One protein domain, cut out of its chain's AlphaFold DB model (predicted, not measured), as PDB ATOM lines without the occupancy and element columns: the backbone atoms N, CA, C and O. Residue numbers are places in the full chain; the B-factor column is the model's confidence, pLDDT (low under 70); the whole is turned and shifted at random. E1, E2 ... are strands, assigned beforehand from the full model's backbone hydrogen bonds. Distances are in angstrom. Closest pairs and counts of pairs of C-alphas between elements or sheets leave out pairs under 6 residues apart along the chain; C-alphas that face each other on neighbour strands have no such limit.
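This is residues 17 to 73 of the 87 residues of an uncharacterized protein of Ewingella americana ATCC 33852 (UniProt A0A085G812). A strongly twisted sheet of five strands, side by side in chain order, has E1 as an arm reaching away near one end of E3. The sheet is a meander, each strand the antiparallel neighbour of the one before: E2 E3 E4 E5 E6. The printed part has 57 residues, six strands and no named helix, all strand in class; it is only just compact, close to loose, radius of gyration of the C-alphas 11.8 A, spans 32 by 23 by 19 A.

E1, residues 18 to 22, begins with C-alpha 18 at (175.794, 117.286, 162.605). E2 is residues 26 to 29, E3 35 to 40, E4 46 to 50, E5 55 to 61, 20.2 A long, and E6 67 to 72, ending with C-alpha 72 at (170.158, 132.450, 157.926).

E1 pairs with no named strand; its closest C-alpha to E3 is Ala 22, 5.6 A from that of Gln 40. Hairpins E2 and E3, E3 and E4, E4 and E5, E5 and E6 have N 28 and O 36 at 2.9 A, N 37 and O 49 at 2.9 A, N 48 and O 57 at 2.8 A, N 70 and O 58 at 2.9 A, within hydrogen-bond range.

The farthest C-alphas, Asp 17 and Gly 33, are 36.1 A apart. The printed part has no cut, and its links are tight. Residues 17 to 23 and 73 have pLDDT under 70.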
ATOM      1  N   ASP A  17     171.984 116.199 161.130       41.19
ATOM      2  CA  ASP A  17     172.431 115.376 162.268       41.19
ATOM      3  C   ASP A  17     173.834 115.766 162.800       41.19
ATOM      4  O   ASP A  17     174.419 115.056 163.624       41.19
ATOM      5  N   GLY A  18     174.414 116.877 162.324       38.81
ATOM      6  CA  GLY A  18     175.794 117.286 162.605       38.81
ATOM      7  C   GLY A  18     175.934 118.566 163.439       38.81
ATOM      8  O   GLY A  18     175.125 119.492 163.361       38.81
ATOM      9  N   PHE A  19     177.022 118.653 164.216       48.38
ATOM     10  CA  PHE A  19     177.434 119.876 164.915       48.38
ATOM     11  C   PHE A  19     178.661 120.492 164.253       48.38
ATOM     12  O   PHE A  19     179.665 119.808 164.041       48.38
ATOM     13  N   ILE A  20     178.627 121.807 164.030       54.94
ATOM     14  CA  ILE A  20     179.800 122.559 163.577       54.94
ATOM     15  C   ILE A  20     180.320 123.417 164.732       54.94
ATOM     16  O   ILE A  20     179.590 124.214 165.324       54.94
ATOM     17  N   VAL A  21     181.597 123.224 165.069       56.34
ATOM     18  CA  VAL A  21     182.284 123.890 166.183       56.34
ATOM     19  C   VAL A  21     183.169 125.007 165.644       56.34
ATOM     20  O   VAL A  21     184.129 124.742 164.914       56.34
ATOM     21  N   ALA A  22     182.867 126.250 166.024       63.53
ATOM     22  CA  ALA A  22     183.748 127.389 165.778       63.53
ATOM     23  C   ALA A  22     184.620 127.702 167.012       63.53
ATOM     24  O   ALA A  22     184.098 127.700 168.134       63.53
ATOM     25  N   PRO A  23     185.919 128.023 166.843       66.94
ATOM     26  CA  PRO A  23     186.700 128.799 167.808       66.94
ATOM     27  C   PRO A  23     186.066 130.158 168.156       66.94
ATOM     28  O   PRO A  23     185.031 130.560 167.619       66.94
ATOM     29  N   ARG A  24     186.730 130.890 169.064       73.75
ATOM     30  CA  ARG A  24     186.333 132.237 169.494       73.75
ATOM     31  C   ARG A  24     186.060 133.140 168.279       73.75
ATOM     32  O   ARG A  24     186.918 133.221 167.398       73.75
ATOM     33  N   PRO A  25     184.919 133.851 168.244       82.31
ATOM     34  CA  PRO A  25     184.600 134.721 167.125       82.31
ATOM     35  C   PRO A  25     185.587 135.880 166.995       82.31
ATOM     36  O   PRO A  25     186.023 136.463 167.993       82.31
ATOM     37  N   ALA A  26     185.864 136.255 165.752       86.62
ATOM     38  CA  ALA A  26     186.584 137.467 165.397       86.62
ATOM     39  C   ALA A  26     185.602 138.604 165.075       86.62
ATOM     40  O   ALA A  26     184.425 138.377 164.795       86.62
ATOM     41  N   THR A  27     186.088 139.843 165.110       90.94
ATOM     42  CA  THR A  27     185.335 141.009 164.628       90.94
ATOM     43  C   THR A  27     185.951 141.482 163.322       90.94
ATOM     44  O   THR A  27     187.171 141.580 163.218       90.94
ATOM     45  N   TYR A  28     185.111 141.772 162.337       90.38
ATOM     46  CA  TYR A  28     185.513 142.247 161.019       90.38
ATOM     47  C   TYR A  28     184.611 143.403 160.594       90.38
ATOM     48  O   TYR A  28     183.397 143.319 160.750       90.38
ATOM     49  N   THR A  29     185.189 144.465 160.040       91.56
ATOM     50  CA  THR A  29     184.422 145.569 159.453       91.56
ATOM     51  C   THR A  29     184.400 145.395 157.943       91.56
ATOM     52  O   THR A  29     185.457 145.341 157.315       91.56
ATOM     53  N   ASP A  30     183.209 145.288 157.355       86.19
ATOM     54  CA  ASP A  30     183.075 145.150 155.906       86.19
ATOM     55  C   ASP A  30     183.345 146.468 155.158       86.19
ATOM     56  O   ASP A  30     183.492 147.542 155.745       86.19
ATOM     57  N   LYS A  31     183.400 146.391 153.823       87.44
ATOM     58  CA  LYS A  31     183.654 147.553 152.953       87.44
ATOM     59  C   LYS A  31     182.581 148.640 153.055       87.44
ATOM     60  O   LYS A  31     182.834 149.778 152.677       87.44
ATOM     61  N   SER A  32     181.393 148.294 153.535       87.44
ATOM     62  CA  SER A  32     180.284 149.217 153.761       87.44
ATOM     63  C   SER A  32     180.279 149.780 155.189       87.44
ATOM     64  O   SER A  32     179.329 150.463 155.563       87.44
ATOM     65  N   GLY A  33     181.311 149.494 155.990       88.75
ATOM     66  CA  GLY A  33     181.443 149.958 157.368       88.75
ATOM     67  C   GLY A  33     180.613 149.169 158.382       88.75
ATOM     68  O   GLY A  33     180.523 149.580 159.538       88.75
ATOM     69  N   ASN A  34     179.995 148.046 158.000       89.06
ATOM     70  CA  ASN A  34     179.258 147.229 158.957       89.06
ATOM     71  C   ASN A  34     180.225 146.396 159.798       89.06
ATOM     72  O   ASN A  34     181.064 145.670 159.267       89.06
ATOM     73  N   VAL A  35     180.034 146.428 161.115       91.19
ATOM     74  CA  VAL A  35     180.747 145.548 162.043       91.19
ATOM     75  C   VAL A  35     180.068 144.178 162.065       91.19
ATOM     76  O   VAL A  35     178.902 144.046 162.445       91.19
ATOM     77  N   LEU A  36     180.816 143.156 161.666       91.38
ATOM     78  CA  LEU A  36     180.412 141.759 161.616       91.38
ATOM     79  C   LEU A  36     181.159 140.961 162.686       91.38
ATOM     80  O   LEU A  36     182.364 141.109 162.883       91.38
ATOM     81  N   THR A  37     180.441 140.080 163.374       90.06
ATOM     82  CA  THR A  37     181.051 138.998 164.151       90.06
ATOM     83  C   THR A  37     181.240 137.799 163.227       90.06
ATOM     84  O   THR A  37     180.283 137.371 162.590       90.06
ATOM     85  N   VAL A  38     182.453 137.262 163.157       89.00
ATOM     86  CA  VAL A  38     182.826 136.152 162.277       89.00
ATOM     87  C   VAL A  38     183.129 134.926 163.122       89.00
ATOM     88  O   VAL A  38     184.036 134.955 163.953       89.00
ATOM     89  N   TYR A  39     182.394 133.844 162.892       85.62
ATOM     90  CA  TYR A  39     182.699 132.523 163.433       85.62
ATOM     91  C   TYR A  39     183.281 131.687 162.303       85.62
ATOM     92  O   TYR A  39     182.578 131.386 161.342       85.62
ATOM     93  N   GLN A  40     184.563 131.348 162.393       83.94
ATOM     94  CA  GLN A  40     185.234 130.526 161.392       83.94
ATOM     95  C   GLN A  40     185.247 129.074 161.852       83.94
ATOM     96  O   GLN A  40     185.666 128.798 162.970       83.94
ATOM     97  N   PHE A  41     184.800 128.155 161.007       78.94
ATOM     98  CA  PHE A  41     184.731 126.727 161.303       78.94
ATOM     99  C   PHE A  41     185.943 125.979 160.723       78.94
ATOM    100  O   PHE A  41     186.647 126.474 159.841       78.94
ATOM    101  N   ARG A  42     186.214 124.765 161.226       71.50
ATOM    102  CA  ARG A  42     187.412 123.974 160.856       71.50
ATOM    103  C   ARG A  42     187.487 123.596 159.372       71.50
ATOM    104  O   ARG A  42     188.573 123.362 158.858       71.50
ATOM    105  N   ASN A  43     186.352 123.534 158.694       72.81
ATOM    106  CA  ASN A  43     186.211 123.211 157.275       72.81
ATOM    107  C   ASN A  43     186.263 124.450 156.357       72.81
ATOM    108  O   ASN A  43     185.879 124.365 155.195       72.81
ATOM    109  N   ASN A  44     186.782 125.587 156.844       76.62
ATOM    110  CA  ASN A  44     186.815 126.878 156.138       76.62
ATOM    111  C   ASN A  44     185.435 127.484 155.844       76.62
ATOM    112  O   ASN A  44     185.335 128.426 155.058       76.62
ATOM    113  N   GLU A  45     184.387 126.969 156.476       84.69
ATOM    114  CA  GLU A  45     183.073 127.601 156.484       84.69
ATOM    115  C   GLU A  45     183.061 128.751 157.487       84.69
ATOM    116  O   GLU A  45     183.882 128.817 158.411       84.69
ATOM    117  N   MET A  46     182.135 129.685 157.306       87.19
ATOM    118  CA  MET A  46     182.055 130.884 158.131       87.19
ATOM    119  C   MET A  46     180.608 131.274 158.392       87.19
ATOM    120  O   MET A  46     179.785 131.278 157.484       87.19
ATOM    121  N   LEU A  47     180.311 131.685 159.622       86.19
ATOM    122  CA  LEU A  47     179.086 132.407 159.954       86.19
ATOM    123  C   LEU A  47     179.433 133.876 160.186       86.19
ATOM    124  O   LEU A  47     180.178 134.213 161.110       86.19
ATOM    125  N   LEU A  48     178.858 134.747 159.369       89.31
ATOM    126  CA  LEU A  48     178.916 136.193 159.518       89.31
ATOM    127  C   LEU A  48     177.650 136.675 160.218       89.31
ATOM    128  O   LEU A  48     176.536 136.377 159.793       89.31
ATOM    129  N   VAL A  49     177.811 137.454 161.281       87.25
ATOM    130  CA  VAL A  49     176.695 137.983 162.064       87.25
ATOM    131  C   VAL A  49     176.773 139.496 162.116       87.25
ATOM    132  O   VAL A  49     177.658 140.066 162.756       87.25
ATOM    133  N   ASN A  50     175.794 140.153 161.504       89.38
ATOM    134  CA  ASN A  50     175.544 141.571 161.695       89.38
ATOM    135  C   ASN A  50     174.501 141.744 162.803       89.38
ATOM    136  O   ASN A  50     173.295 141.688 162.557       89.38
ATOM    137  N   LYS A  51     174.964 141.960 164.037       81.88
ATOM    138  CA  LYS A  51     174.075 142.099 165.203       81.88
ATOM    139  C   LYS A  51     173.181 143.336 165.123       81.88
ATOM    140  O   LYS A  51     172.045 143.275 165.572       81.88
ATOM    141  N   ILE A  52     173.677 144.427 164.536       86.19
ATOM    142  CA  ILE A  52     172.941 145.695 164.416       86.19
ATOM    143  C   ILE A  52     171.730 145.511 163.501       86.19
ATOM    144  O   ILE A  52     170.626 145.927 163.833       86.19
ATOM    145  N   LYS A  53     171.937 144.853 162.357       86.31
ATOM    146  CA  LYS A  53     170.883 144.588 161.370       86.31
ATOM    147  C   LYS A  53     170.110 143.295 161.645       86.31
ATOM    148  O   LYS A  53     169.183 142.991 160.908       86.31
ATOM    149  N   ASN A  54     170.505 142.533 162.667       81.38
ATOM    150  CA  ASN A  54     170.003 141.192 162.956       81.38
ATOM    151  C   ASN A  54     170.027 140.259 161.723       81.38
ATOM    152  O   ASN A  54     169.084 139.506 161.491       81.38
ATOM    153  N   ARG A  55     171.104 140.328 160.927       85.00
ATOM    154  CA  ARG A  55     171.307 139.490 159.731       85.00
ATOM    155  C   ARG A  55     172.436 138.498 159.957       85.00
ATOM    156  O   ARG A  55     173.456 138.841 160.562       85.00
ATOM    157  N   TYR A  56     172.252 137.291 159.447       83.81
ATOM    158  CA  TYR A  56     173.169 136.172 159.616       83.81
ATOM    159  C   TYR A  56     173.421 135.579 158.238       83.81
ATOM    160  O   TYR A  56     172.470 135.336 157.506       83.81
ATOM    161  N   PHE A  57     174.677 135.348 157.889       86.69
ATOM    162  CA  PHE A  57     175.045 134.731 156.620       86.69
ATOM    163  C   PHE A  57     175.977 133.570 156.880       86.69
ATOM    164  O   PHE A  57     176.956 133.718 157.612       86.69
ATOM    165  N   PHE A  58     175.683 132.435 156.271       84.38
ATOM    166  CA  PHE A  58     176.557 131.282 156.296       84.38
ATOM    167  C   PHE A  58     177.234 131.127 154.944       84.38
ATOM    168  O   PHE A  58     176.581 131.102 153.902       84.38
ATOM    169  N   ILE A  59     178.557 131.050 154.982       87.94
ATOM    170  CA  ILE A  59     179.412 130.879 153.820       87.94
ATOM    171  C   ILE A  59     180.007 129.483 153.894       87.94
ATOM    172  O   ILE A  59     180.707 129.154 154.853       87.94
ATOM    173  N   TYR A  60     179.762 128.686 152.861       83.69
ATOM    174  CA  TYR A  60     180.246 127.315 152.761       83.69
ATOM    175  C   TYR A  60     180.762 127.006 151.359       83.69
ATOM    176  O   TYR A  60     180.670 127.836 150.453       83.69
ATOM    177  N   ARG A  61     181.347 125.822 151.180       81.94
ATOM    178  CA  ARG A  61     181.726 125.314 149.859       81.94
ATOM    179  C   ARG A  61     180.818 124.151 149.499       81.94
ATOM    180  O   ARG A  61     180.679 123.229 150.293       81.94
ATOM    181  N   ASP A  62     180.212 124.206 148.319       78.88
ATOM    182  CA  ASP A  62     179.434 123.082 147.798       78.88
ATOM    183  C   ASP A  62     180.343 121.925 147.335       78.88
ATOM    184  O   ASP A  62     181.573 122.008 147.390       78.88
ATOM    185  N   GLU A  63     179.738 120.837 146.859       79.75
ATOM    186  CA  GLU A  63     180.445 119.642 146.371       79.75
ATOM    187  C   GLU A  63     181.439 119.952 145.236       79.75
ATOM    188  O   GLU A  63     182.475 119.301 145.103       79.75
ATOM    189  N   ASN A  64     181.182 121.018 144.471       87.25
ATOM    190  CA  ASN A  64     182.056 121.512 143.407       87.25
ATOM    191  C   ASN A  64     183.138 122.474 143.927       87.25
ATOM    192  O   ASN A  64     183.808 123.145 143.138       87.25
ATOM    193  N   LYS A  65     183.313 122.568 145.251       81.44
ATOM    194  CA  LYS A  65     184.215 123.492 145.958       81.44
ATOM    195  C   LYS A  65     183.919 124.971 145.691       81.44
ATOM    196  O   LYS A  65     184.757 125.821 146.008       81.44
ATOM    197  N   SER A  66     182.753 125.292 145.139       85.88
ATOM    198  CA  SER A  66     182.343 126.667 144.875       85.88
ATOM    199  C   SER A  66     181.838 127.302 146.159       85.88
ATOM    200  O   SER A  66     181.052 126.701 146.890       85.88
ATOM    201  N   GLN A  67     182.281 128.527 146.436       89.69
ATOM    202  CA  GLN A  67     181.792 129.264 147.593       89.69
ATOM    203  C   GLN A  67     180.317 129.631 147.390       89.69
ATOM    204  O   GLN A  67     179.944 130.204 146.363       89.69
ATOM    205  N   LYS A  68     179.493 129.307 148.380       85.62
ATOM    206  CA  LYS A  68     178.075 129.648 148.465       85.62
ATOM    207  C   LYS A  68     177.833 130.490 149.704       85.62
ATOM    208  O   LYS A  68     178.543 130.363 150.696       85.62
ATOM    209  N   GLU A  69     176.825 131.344 149.618       88.12
ATOM    210  CA  GLU A  69     176.357 132.184 150.710       88.12
ATOM    211  C   GLU A  69     174.850 131.996 150.844       88.12
ATOM    212  O   GLU A  69     174.127 132.026 149.847       88.12
ATOM    213  N   VAL A  70     174.386 131.795 152.073       80.94
ATOM    214  CA  VAL A  70     172.963 131.722 152.398       80.94
ATOM    215  C   VAL A  70     172.661 132.634 153.576       80.94
ATOM    216  O   VAL A  70     173.408 132.674 154.555       80.94
ATOM    217  N   GLU A  71     171.563 133.378 153.485       82.50
ATOM    218  CA  GLU A  71     171.050 134.142 154.618       82.50
ATOM    219  C   GLU A  71     170.336 133.194 155.587       82.50
ATOM    220  O   GLU A  71     169.507 132.373 155.194       82.50
ATOM    221  N   CYS A  72     170.680 133.295 156.866       72.69
ATOM    222  CA  CYS A  72     170.158 132.450 157.926       72.69
ATOM    223  C   CYS A  72     169.212 133.240 158.827       72.69
ATOM    224  O   CYS A  72     169.404 134.427 159.101       72.69
ATOM    225  N   ILE A  73     168.231 132.535 159.378       68.75
ATOM    226  CA  ILE A  73     167.361 133.062 160.422       68.75
ATOM    227  C   ILE A  73     167.843 132.493 161.748       68.75
ATOM    228  O   ILE A  73     168.004 131.281 161.901       68.75
TER     229      ILE A  73